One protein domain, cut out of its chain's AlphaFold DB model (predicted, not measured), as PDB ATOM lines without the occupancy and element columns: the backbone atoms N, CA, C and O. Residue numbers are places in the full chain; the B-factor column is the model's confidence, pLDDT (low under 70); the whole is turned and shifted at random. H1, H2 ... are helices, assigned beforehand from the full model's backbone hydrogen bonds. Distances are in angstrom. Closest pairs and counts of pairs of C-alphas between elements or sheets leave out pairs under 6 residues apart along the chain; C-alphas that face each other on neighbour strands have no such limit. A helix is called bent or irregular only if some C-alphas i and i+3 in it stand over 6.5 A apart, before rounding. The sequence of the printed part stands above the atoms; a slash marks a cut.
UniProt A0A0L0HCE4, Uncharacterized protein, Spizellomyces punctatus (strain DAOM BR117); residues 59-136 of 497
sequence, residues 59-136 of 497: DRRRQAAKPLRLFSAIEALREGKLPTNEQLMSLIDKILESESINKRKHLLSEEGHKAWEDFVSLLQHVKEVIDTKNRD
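AT A GLANCE: This is residues 59 to 136 of the 497 residues of an uncharacterized protein of Spizellomyces punctatus (strain DAOM BR117) (UniProt A0A0L0HCE4). The longest helix, H4, folds back beside the shorter helix H2, and the two make a loose pair of nearly antiparallel helices; the one-turn helix H3 lies in the turn that joins them, and H1 is a long arm at the other end of H2, with residues 59 to 72 and 75 to 80 sticking out. The contacts between helices are few, and the whole is an open, flat shape spanning 40 by 40 by 19 A. The printed part has 78 residues with four named helices, in the order H1, H2, H3, H4, and no named strand; its class is all helix. It is loose, with a radius of gyration of the C-alphas of 15.2 A.

IN THESE COORDINATES: H1 takes residues 59 to 79 and is 30.3 A long from first to last C-alpha, beginning at C-alpha 59, (-7.054, 25.698, -88.270). It is neither bent nor irregular, but only just: C-alphas 64 and 67 are 6.3 A apart. H2 follows as residues 85 to 96, 16.3 A long, with C-alpha 85 at (-4.633, -2.692, -90.908). H3 is four residues, 99 to 102. H4, residues 110 to 133, is 34.0 A long and ends at C-alpha 133, (-4.290, -13.052, -87.183).

HOW THE PARTS SIT: H1 touches no helix: it is apart from H2, H3 and H4. H2 and H4 touch, and the closest C-alphas, those of Met 89 and Lys 127, are 6.3 A apart. They run opposite ways at a shallow tilt of 16 degrees, with centres 12.5 A apart. H4 touches H2 with residues 120 to 130 alone. H2 and H3 are only just apart, their closest C-alphas standing at 8.3 A. H3 and H4 are apart. In H2 and H4 every O i to N i+4 pair is within hydrogen-bond range; in H1 15 of 17 are, and H3 is too short for such a pair.

THE WHOLE: The two C-alphas farthest apart are those of Glu 79 and Glu 110, at 40.7 A, and the first and last printed C-alphas, of Asp 59 and Asp 136, are 36.3 A apart. Without the stretches that stand free, the body has 58 residues and spans 40 by 22 by 17 A. The printed part has no cut. The links from H1 to H2 and from H2 to H3 are tight, and the one from H3 to H4, seven residues, is short; no link is long. The mean pLDDT of the printed part of this model is 76.0; it is under 70 at residues 60 to 80 and at residue 118, and its mean over H1 is 62.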
ATOM      1  N   ASP A  59      -6.396  26.428 -89.352       71.19
ATOM      2  CA  ASP A  59      -7.054  25.698 -88.270       71.19
ATOM      3  C   ASP A  59      -8.518  25.404 -88.594       71.19
ATOM      4  O   ASP A  59      -9.004  24.292 -88.362       71.19
ATOM      5  N   ARG A  60      -9.217  26.354 -89.220       69.69
ATOM      6  CA  ARG A  60     -10.586  26.151 -89.704       69.69
ATOM      7  C   ARG A  60     -10.643  25.100 -90.811       69.69
ATOM      8  O   ARG A  60     -11.529  24.246 -90.778       69.69
ATOM      9  N   ARG A  61      -9.685  25.086 -91.744       67.25
ATOM     10  CA  ARG A  61      -9.562  24.043 -92.781       67.25
ATOM     11  C   ARG A  61      -9.261  22.675 -92.180       67.25
ATOM     12  O   ARG A  61      -9.894  21.696 -92.569       67.25
ATOM     13  N   ARG A  62      -8.369  22.589 -91.189       65.19
ATOM     14  CA  ARG A  62      -8.067  21.347 -90.451       65.19
ATOM     15  C   ARG A  62      -9.295  20.834 -89.701       65.19
ATOM     16  O   ARG A  62      -9.567  19.636 -89.722       65.19
ATOM     17  N   GLN A  63     -10.061  21.721 -89.067       59.88
ATOM     18  CA  GLN A  63     -11.298  21.364 -88.368       59.88
ATOM     19  C   GLN A  63     -12.419  20.956 -89.329       59.88
ATOM     20  O   GLN A  63     -13.128  19.998 -89.037       59.88
ATOM     21  N   ALA A  64     -12.537  21.603 -90.490       62.38
ATOM     22  CA  ALA A  64     -13.488  21.234 -91.539       62.38
ATOM     23  C   ALA A  64     -13.111  19.918 -92.248       62.38
ATOM     24  O   ALA A  64     -13.992  19.152 -92.634       62.38
ATOM     25  N   ALA A  65     -11.818  19.601 -92.367       62.47
ATOM     26  CA  ALA A  65     -11.334  18.371 -92.995       62.47
ATOM     27  C   ALA A  65     -11.601  17.105 -92.159       62.47
ATOM     28  O   ALA A  65     -11.757  16.023 -92.721       62.47
ATOM     29  N   LYS A  66     -11.677  17.213 -90.826       62.31
ATOM     30  CA  LYS A  66     -11.960  16.079 -89.921       62.31
ATOM     31  C   LYS A  66     -13.309  15.390 -90.203       62.31
ATOM     32  O   LYS A  66     -13.293  14.180 -90.423       62.31
ATOM     33  N   PRO A  67     -14.458  16.098 -90.245       57.84
ATOM     34  CA  PRO A  67     -15.736  15.477 -90.577       57.84
ATOM     35  C   PRO A  67     -15.759  14.964 -92.020       57.84
ATOM     36  O   PRO A  67     -16.234  13.858 -92.245       57.84
ATOM     37  N   LEU A  68     -15.180  15.697 -92.981       62.44
ATOM     38  CA  LEU A  68     -15.088  15.266 -94.386       62.44
ATOM     39  C   LEU A  68     -14.366  13.918 -94.537       62.44
ATOM     40  O   LEU A  68     -14.846  13.049 -95.258       62.44
ATOM     41  N   ARG A  69     -13.263  13.711 -93.804       63.81
ATOM     42  CA  ARG A  69     -12.529  12.435 -93.784       63.81
ATOM     43  C   ARG A  69     -13.357  11.294 -93.192       63.81
ATOM     44  O   ARG A  69     -13.324  10.185 -93.720       63.81
ATOM     45  N   LEU A  70     -14.125  11.566 -92.135       57.59
ATOM     46  CA  LEU A  70     -15.017  10.578 -91.524       57.59
ATOM     47  C   LEU A  70     -16.134  10.170 -92.492       57.59
ATOM     48  O   LEU A  70     -16.382   8.983 -92.673       57.59
ATOM     49  N   PHE A  71     -16.752  11.141 -93.169       59.78
ATOM     50  CA  PHE A  71     -17.773  10.879 -94.182       59.78
ATOM     51  C   PHE A  71     -17.212  10.087 -95.366       59.78
ATOM     52  O   PHE A  71     -17.837   9.120 -95.782       59.78
ATOM     53  N   SER A  72     -16.010  10.415 -95.855       59.03
ATOM     54  CA  SER A  72     -15.370   9.625 -96.916       59.03
ATOM     55  C   SER A  72     -15.010   8.204 -96.471       59.03
ATOM     56  O   SER A  72     -15.114   7.277 -97.267       59.03
ATOM     57  N   ALA A  73     -14.630   8.007 -95.204       60.38
ATOM     58  CA  ALA A  73     -14.344   6.681 -94.657       60.38
ATOM     59  C   ALA A  73     -15.625   5.847 -94.484       60.38
ATOM     60  O   ALA A  73     -15.634   4.666 -94.811       60.38
ATOM     61  N   ILE A  74     -16.717   6.466 -94.025       55.88
ATOM     62  CA  ILE A  74     -18.035   5.825 -93.920       55.88
ATOM     63  C   ILE A  74     -18.564   5.452 -95.311       55.88
ATOM     64  O   ILE A  74     -19.077   4.350 -95.488       55.88
ATOM     65  N   GLU A  75     -18.401   6.323 -96.310       57.22
ATOM     66  CA  GLU A  75     -18.822   6.030 -97.682       57.22
ATOM     67  C   GLU A  75     -17.955   4.925 -98.310       57.22
ATOM     68  O   GLU A  75     -18.488   4.003 -98.918       57.22
ATOM     69  N   ALA A  76     -16.639   4.920 -98.070       64.81
ATOM     70  CA  ALA A  76     -15.752   3.833 -98.495       64.81
ATOM     71  C   ALA A  76     -16.117   2.486 -97.837       64.81
ATOM     72  O   ALA A  76     -16.168   1.460 -98.516       64.81
ATOM     73  N   LEU A  77     -16.454   2.489 -96.542       62.03
ATOM     74  CA  LEU A  77     -16.957   1.313 -95.821       62.03
ATOM     75  C   LEU A  77     -18.294   0.820 -96.393       62.03
ATOM     76  O   LEU A  77     -18.503  -0.387 -96.558       62.03
ATOM     77  N   ARG A  78     -19.187   1.751 -96.738       57.69
ATOM     78  CA  ARG A  78     -20.468   1.468 -97.392       57.69
ATOM     79  C   ARG A  78     -20.258   0.858 -98.782       57.69
ATOM     80  O   ARG A  78     -20.897  -0.144 -99.097       57.69
ATOM     81  N   GLU A  79     -19.302   1.366 -99.556       62.81
ATOM     82  CA  GLU A  79     -18.848   0.777-100.827       62.81
ATOM     83  C   GLU A  79     -18.122  -0.566-100.649       62.81
ATOM     84  O   GLU A  79     -18.021  -1.354-101.588       62.81
ATOM     85  N   GLY A  80     -17.654  -0.874 -99.438       62.34
ATOM     86  CA  GLY A  80     -17.007  -2.144 -99.104       62.34
ATOM     87  C   GLY A  80     -15.512  -2.173 -99.183       62.34
ATOM     88  O   GLY A  80     -14.916  -3.243 -99.070       62.34
ATOM     89  N   LYS A  81     -14.914  -1.001 -99.337       71.94
ATOM     90  CA  LYS A  81     -13.495  -0.803 -99.122       71.94
ATOM     91  C   LYS A  81     -13.293  -0.756 -97.616       71.94
ATOM     92  O   LYS A  81     -13.603   0.236 -96.959       71.94
ATOM     93  N   LEU A  82     -12.848  -1.880 -97.066       82.56
ATOM     94  CA  LEU A  82     -12.411  -1.921 -95.681       82.56
ATOM     95  C   LEU A  82     -11.080  -1.164 -95.544       82.56
ATOM     96  O   LEU A  82     -10.254  -1.236 -96.457       82.56
ATOM     97  N   PRO A  83     -10.871  -0.436 -94.435       85.12
ATOM     98  CA  PRO A  83      -9.589   0.190 -94.153       85.12
ATOM     99  C   PRO A  83      -8.489  -0.868 -94.023       85.12
ATOM    100  O   PRO A  83      -8.737  -1.990 -93.562       85.12
ATOM    101  N   THR A  84      -7.272  -0.490 -94.400       87.75
ATOM    102  CA  THR A  84      -6.089  -1.328 -94.169       87.75
ATOM    103  C   THR A  84      -5.830  -1.471 -92.671       87.75
ATOM    104  O   THR A  84      -6.243  -0.629 -91.867       87.75
ATOM    105  N   ASN A  85      -5.111  -2.511 -92.270       89.38
ATOM    106  CA  ASN A  85      -4.633  -2.692 -90.908       89.38
ATOM    107  C   ASN A  85      -3.858  -1.472 -90.425       89.38
ATOM    108  O   ASN A  85      -4.077  -1.038 -89.304       89.38
ATOM    109  N   GLU A  86      -3.017  -0.859 -91.259       89.38
ATOM    110  CA  GLU A  86      -2.309   0.372 -90.889       89.38
ATOM    111  C   GLU A  86      -3.285   1.515 -90.559       89.38
ATOM    112  O   GLU A  86      -3.134   2.207 -89.550       89.38
ATOM    113  N   GLN A  87      -4.335   1.682 -91.366       85.94
ATOM    114  CA  GLN A  87      -5.377   2.678 -91.117       85.94
ATOM    115  C   GLN A  87      -6.171   2.371 -89.842       85.94
ATOM    116  O   GLN A  87      -6.485   3.296 -89.092       85.94
ATOM    117  N   LEU A  88      -6.472   1.095 -89.578       82.19
ATOM    118  CA  LEU A  88      -7.132   0.643 -88.351       82.19
ATOM    119  C   LEU A  88      -6.255   0.885 -87.120       82.19
ATOM    120  O   LEU A  88      -6.722   1.478 -86.153       82.19
ATOM    121  N   MET A  89      -4.980   0.502 -87.174       86.19
ATOM    122  CA  MET A  89      -4.008   0.700 -86.096       86.19
ATOM    123  C   MET A  89      -3.834   2.192 -85.803       86.19
ATOM    124  O   MET A  89      -3.998   2.613 -84.663       86.19
ATOM    125  N   SER A  90      -3.648   3.015 -86.841       87.12
ATOM    126  CA  SER A  90      -3.562   4.474 -86.703       87.12
ATOM    127  C   SER A  90      -4.841   5.092 -86.129       87.12
ATOM    128  O   SER A  90      -4.778   6.073 -85.388       87.12
ATOM    129  N   LEU A  91      -6.018   4.566 -86.483       82.88
ATOM    130  CA  LEU A  91      -7.285   5.016 -85.910       82.88
ATOM    131  C   LEU A  91      -7.367   4.674 -84.420       82.88
ATOM    132  O   LEU A  91      -7.765   5.533 -83.634       82.88
ATOM    133  N   ILE A  92      -6.979   3.456 -84.038       80.81
ATOM    134  CA  ILE A  92      -6.945   3.028 -82.637       80.81
ATOM    135  C   ILE A  92      -5.981   3.916 -81.843       80.81
ATOM    136  O   ILE A  92      -6.373   4.442 -80.803       80.81
ATOM    137  N   ASP A  93      -4.782   4.178 -82.364       88.38
ATOM    138  CA  ASP A  93      -3.797   5.051 -81.714       88.38
ATOM    139  C   ASP A  93      -4.343   6.469 -81.525       88.38
ATOM    140  O   ASP A  93      -4.312   7.005 -80.422       88.38
ATOM    141  N   LYS A  94      -4.994   7.040 -82.546       85.44
ATOM    142  CA  LYS A  94      -5.663   8.350 -82.430       85.44
ATOM    143  C   LYS A  94      -6.768   8.378 -81.372       85.44
ATOM    144  O   LYS A  94      -7.009   9.433 -80.785       85.44
ATOM    145  N   ILE A  95      -7.479   7.269 -81.163       82.50
ATOM    146  CA  ILE A  95      -8.506   7.164 -80.118       82.50
ATOM    147  C   ILE A  95      -7.842   7.121 -78.737       82.50
ATOM    148  O   ILE A  95      -8.250   7.877 -77.854       82.50
ATOM    149  N   LEU A  96      -6.808   6.292 -78.568       82.69
ATOM    150  CA  LEU A  96      -6.072   6.122 -77.309       82.69
ATOM    151  C   LEU A  96      -5.306   7.392 -76.896       82.69
ATOM    152  O   LEU A  96      -5.288   7.770 -75.725       82.69
ATOM    153  N   GLU A  97      -4.728   8.099 -77.865       87.69
ATOM    154  CA  GLU A  97      -3.936   9.317 -77.661       87.69
ATOM    155  C   GLU A  97      -4.787  10.595 -77.652       87.69
ATOM    156  O   GLU A  97      -4.268  11.701 -77.488       87.69
ATOM    157  N   SER A  98      -6.108  10.477 -77.808       84.50
ATOM    158  CA  SER A  98      -7.002  11.628 -77.926       84.50
ATOM    159  C   SER A  98      -6.904  12.559 -76.716       84.50
ATOM    160  O   SER A  98      -7.418  12.276 -75.629       84.50
ATOM    161  N   GLU A  99      -6.335  13.750 -76.926       80.94
ATOM    162  CA  GLU A  99      -6.253  14.788 -75.892       80.94
ATOM    163  C   GLU A  99      -7.626  15.149 -75.318       80.94
ATOM    164  O   GLU A  99      -7.751  15.478 -74.143       80.94
ATOM    165  N   SER A 100      -8.673  15.103 -76.145       77.38
ATOM    166  CA  SER A 100     -10.034  15.456 -75.732       77.38
ATOM    167  C   SER A 100     -10.623  14.472 -74.726       77.38
ATOM    168  O   SER A 100     -11.481  14.873 -73.933       77.38
ATOM    169  N   ILE A 101     -10.195  13.209 -74.782       77.62
ATOM    170  CA  ILE A 101     -10.618  12.160 -73.856       77.62
ATOM    171  C   ILE A 101      -9.703  12.172 -72.633       77.62
ATOM    172  O   ILE A 101     -10.191  12.265 -71.508       77.62
ATOM    173  N   ASN A 102      -8.386  12.233 -72.846       80.88
ATOM    174  CA  ASN A 102      -7.395  12.278 -71.771       80.88
ATOM    175  C   ASN A 102      -7.592  13.487 -70.841       80.88
ATOM    176  O   ASN A 102      -7.579  13.336 -69.621       80.88
ATOM    177  N   LYS A 103      -7.908  14.671 -71.385       84.12
ATOM    178  CA  LYS A 103      -8.225  15.868 -70.582       84.12
ATOM    179  C   LYS A 103      -9.495  15.715 -69.749       84.12
ATOM    180  O   LYS A 103      -9.615  16.388 -68.736       84.12
ATOM    181  N   ARG A 104     -10.441  14.863 -70.153       82.31
ATOM    182  CA  ARG A 104     -11.726  14.656 -69.462       82.31
ATOM    183  C   ARG A 104     -11.762  13.398 -68.599       82.31
ATOM    184  O   ARG A 104     -12.748  13.204 -67.899       82.31
ATOM    185  N   LYS A 105     -10.691  12.598 -68.578       79.62
ATOM    186  CA  LYS A 105     -10.594  11.374 -67.769       79.62
ATOM    187  C   LYS A 105     -10.866  11.645 -66.281       79.62
ATOM    188  O   LYS A 105     -11.620  10.916 -65.658       79.62
ATOM    189  N   HIS A 106     -10.377  12.773 -65.760       84.56
ATOM    190  CA  HIS A 106     -10.607  13.200 -64.373       84.56
ATOM    191  C   HIS A 106     -12.077  13.498 -64.013       84.56
ATOM    192  O   HIS A 106     -12.391  13.632 -62.835       84.56
ATOM    193  N   LEU A 107     -12.969  13.642 -65.002       86.81
ATOM    194  CA  LEU A 107     -14.401  13.893 -64.795       86.81
ATOM    195  C   LEU A 107     -15.225  12.598 -64.722       86.81
ATOM    196  O   LEU A 107     -16.437  12.660 -64.523       86.81
ATOM    197  N   LEU A 108     -14.601  11.437 -64.937       85.00
ATOM    198  CA  LEU A 108     -15.277  10.144 -64.907       85.00
ATOM    199  C   LEU A 108     -15.508   9.690 -63.457       85.00
ATOM    200  O   LEU A 108     -14.664   9.892 -62.587       85.00
ATOM    201  N   SER A 109     -16.639   9.027 -63.206       89.31
ATOM    202  CA  SER A 109     -16.864   8.277 -61.964       89.31
ATOM    203  C   SER A 109     -15.896   7.088 -61.860       89.31
ATOM    204  O   SER A 109     -15.206   6.761 -62.828       89.31
ATOM    205  N   GLU A 110     -15.844   6.402 -60.717       86.38
ATOM    206  CA  GLU A 110     -15.045   5.170 -60.576       86.38
ATOM    207  C   GLU A 110     -15.468   4.083 -61.582       86.38
ATOM    208  O   GLU A 110     -14.624   3.452 -62.213       86.38
ATOM    209  N   GLU A 111     -16.774   3.909 -61.799       73.44
ATOM    210  CA  GLU A 111     -17.312   3.005 -62.827       73.44
ATOM    211  C   GLU A 111     -16.929   3.458 -64.242       73.44
ATOM    212  O   GLU A 111     -16.567   2.637 -65.081       73.44
ATOM    213  N   GLY A 112     -16.948   4.770 -64.502       78.19
ATOM    214  CA  GLY A 112     -16.519   5.337 -65.779       78.19
ATOM    215  C   GLY A 112     -15.026   5.138 -66.052       78.19
ATOM    216  O   GLY A 112     -14.644   4.924 -67.200       78.19
ATOM    217  N   HIS A 113     -14.186   5.162 -65.012       82.75
ATOM    218  CA  HIS A 113     -12.765   4.825 -65.122       82.75
ATOM    219  C   HIS A 113     -12.567   3.356 -65.492       82.75
ATOM    220  O   HIS A 113     -11.840   3.085 -66.444       82.75
ATOM    221  N   LYS A 114     -13.259   2.435 -64.808       76.81
ATOM    222  CA  LYS A 114     -13.208   0.998 -65.122       76.81
ATOM    223  C   LYS A 114     -13.661   0.717 -66.554       76.81
ATOM    224  O   LYS A 114     -12.916   0.126 -67.320       76.81
ATOM    225  N   ALA A 115     -14.813   1.250 -66.963       70.50
ATOM    226  CA  ALA A 115     -15.315   1.083 -68.327       70.50
ATOM    227  C   ALA A 115     -14.361   1.659 -69.390       70.50
ATOM    228  O   ALA A 115     -14.238   1.112 -70.486       70.50
ATOM    229  N   TRP A 116     -13.673   2.766 -69.082       81.69
ATOM    230  CA  TRP A 116     -12.650   3.324 -69.965       81.69
ATOM    231  C   TRP A 116     -11.402   2.435 -70.043       81.69
ATOM    232  O   TRP A 116     -10.862   2.248 -71.130       81.69
ATOM    233  N   GLU A 117     -10.946   1.874 -68.924       80.19
ATOM    234  CA  GLU A 117      -9.821   0.931 -68.891       80.19
ATOM    235  C   GLU A 117     -10.138  -0.372 -69.628       80.19
ATOM    236  O   GLU A 117      -9.315  -0.834 -70.422       80.19
ATOM    237  N   ASP A 118     -11.351  -0.903 -69.469       67.12
ATOM    238  CA  ASP A 118     -11.839  -2.059 -70.224       67.12
ATOM    239  C   ASP A 118     -11.884  -1.754 -71.727       67.12
ATOM    240  O   ASP A 118     -11.445  -2.559 -72.549       67.12
ATOM    241  N   PHE A 119     -12.351  -0.560 -72.109       76.19
ATOM    242  CA  PHE A 119     -12.368  -0.119 -73.505       76.19
ATOM    243  C   PHE A 119     -10.958   0.037 -74.093       76.19
ATOM    244  O   PHE A 119     -10.708  -0.396 -75.219       76.19
ATOM    245  N   VAL A 120     -10.018   0.617 -73.342       81.19
ATOM    246  CA  VAL A 120      -8.606   0.718 -73.749       81.19
ATOM    247  C   VAL A 120      -7.998  -0.673 -73.924       81.19
ATOM    248  O   VAL A 120      -7.348  -0.926 -74.940       81.19
ATOM    249  N   SER A 121      -8.249  -1.580 -72.982       75.94
ATOM    250  CA  SER A 121      -7.775  -2.965 -73.042       75.94
ATOM    251  C   SER A 121      -8.358  -3.693 -74.253       75.94
ATOM    252  O   SER A 121      -7.633  -4.350 -74.994       75.94
ATOM    253  N   LEU A 122      -9.652  -3.510 -74.536       72.19
ATOM    254  CA  LEU A 122     -10.295  -4.033 -75.740       72.19
ATOM    255  C   LEU A 122      -9.612  -3.525 -77.015       72.19
ATOM    256  O   LEU A 122      -9.323  -4.315 -77.908       72.19
ATOM    257  N   LEU A 123      -9.328  -2.222 -77.109       75.38
ATOM    258  CA  LEU A 123      -8.634  -1.652 -78.264       75.38
ATOM    259  C   LEU A 123      -7.222  -2.228 -78.435       75.38
ATOM    260  O   LEU A 123      -6.810  -2.492 -79.564       75.38
ATOM    261  N   GLN A 124      -6.497  -2.466 -77.342       80.38
ATOM    262  CA  GLN A 124      -5.186  -3.121 -77.377       80.38
ATOM    263  C   GLN A 124      -5.285  -4.573 -77.859       80.38
ATOM    264  O   GLN A 124      -4.532  -4.959 -78.753       80.38
ATOM    265  N   HIS A 125      -6.262  -5.343 -77.373       78.44
ATOM    266  CA  HIS A 125      -6.517  -6.697 -77.875       78.44
ATOM    267  C   HIS A 125      -6.906  -6.699 -79.359       78.44
ATOM    268  O   HIS A 125      -6.462  -7.557 -80.116       78.44
ATOM    269  N   VAL A 126      -7.680  -5.714 -79.829       74.94
ATOM    270  CA  VAL A 126      -7.988  -5.576 -81.262       74.94
ATOM    271  C   VAL A 126      -6.713  -5.348 -82.077       74.94
ATOM    272  O   VAL A 126      -6.552  -5.979 -83.122       74.94
ATOM    273  N   LYS A 127      -5.787  -4.503 -81.601       80.62
ATOM    274  CA  LYS A 127      -4.477  -4.319 -82.252       80.62
ATOM    275  C   LYS A 127      -3.693  -5.627 -82.313       80.62
ATOM    276  O   LYS A 127      -3.141  -5.945 -83.360       80.62
ATOM    277  N   GLU A 128      -3.676  -6.396 -81.228       82.88
ATOM    278  CA  GLU A 128      -3.007  -7.698 -81.176       82.88
ATOM    279  C   GLU A 128      -3.637  -8.710 -82.142       82.88
ATOM    280  O   GLU A 128      -2.923  -9.406 -82.858       82.88
ATOM    281  N   VAL A 129      -4.967  -8.775 -82.237       77.12
ATOM    282  CA  VAL A 129      -5.657  -9.655 -83.196       77.12
ATOM    283  C   VAL A 129      -5.348  -9.245 -84.636       77.12
ATOM    284  O   VAL A 129      -5.079 -10.109 -85.476       77.12
ATOM    285  N   ILE A 130      -5.348  -7.942 -84.933       79.69
ATOM    286  CA  ILE A 130      -4.957  -7.426 -86.250       79.69
ATOM    287  C   ILE A 130      -3.515  -7.835 -86.558       79.69
ATOM    288  O   ILE A 130      -3.258  -8.417 -87.616       79.69
ATOM    289  N   ASP A 131      -2.598  -7.598 -85.617       83.25
ATOM    290  CA  ASP A 131      -1.187  -7.913 -85.789       83.25
ATOM    291  C   ASP A 131      -0.903  -9.410 -85.769       83.25
ATOM    292  O   ASP A 131       0.075  -9.807 -86.347       83.25
ATOM    293  N   THR A 132      -1.691 -10.294 -85.174       78.38
ATOM    294  CA  THR A 132      -1.328 -11.729 -85.126       78.38
ATOM    295  C   THR A 132      -2.095 -12.560 -86.143       78.38
ATOM    296  O   THR A 132      -1.543 -13.489 -86.736       78.38
ATOM    297  N   LYS A 133      -3.370 -12.235 -86.378       80.81
ATOM    298  CA  LYS A 133      -4.290 -13.052 -87.183       80.81
ATOM    299  C   LYS A 133      -4.640 -12.424 -88.521       80.81
ATOM    300  O   LYS A 133      -5.017 -13.155 -89.439       80.81
ATOM    301  N   ASN A 134      -4.472 -11.111 -88.670       86.38
ATOM    302  CA  ASN A 134      -4.823 -10.398 -89.893       86.38
ATOM    303  C   ASN A 134      -3.650  -9.665 -90.567       86.38
ATOM    304  O   ASN A 134      -3.929  -8.866 -91.447       86.38
ATOM    305  N   ARG A 135      -2.374  -9.928 -90.224       84.50
ATOM    306  CA  ARG A 135      -1.172  -9.191 -90.715       84.50
ATOM    307  C   ARG A 135      -1.197  -8.785 -92.187       84.50
ATOM    308  O   ARG A 135      -0.838  -7.674 -92.544       84.50
ATOM    309  N   ASP A 136      -1.610  -9.708 -93.032       88.56
ATOM    310  CA  ASP A 136      -1.648  -9.622 -94.486       88.56
ATOM    311  C   ASP A 136      -3.035  -9.247 -95.027       88.56
ATOM    312  O   ASP A 136      -3.323  -9.552 -96.174       88.56
TER     313      ASP A 136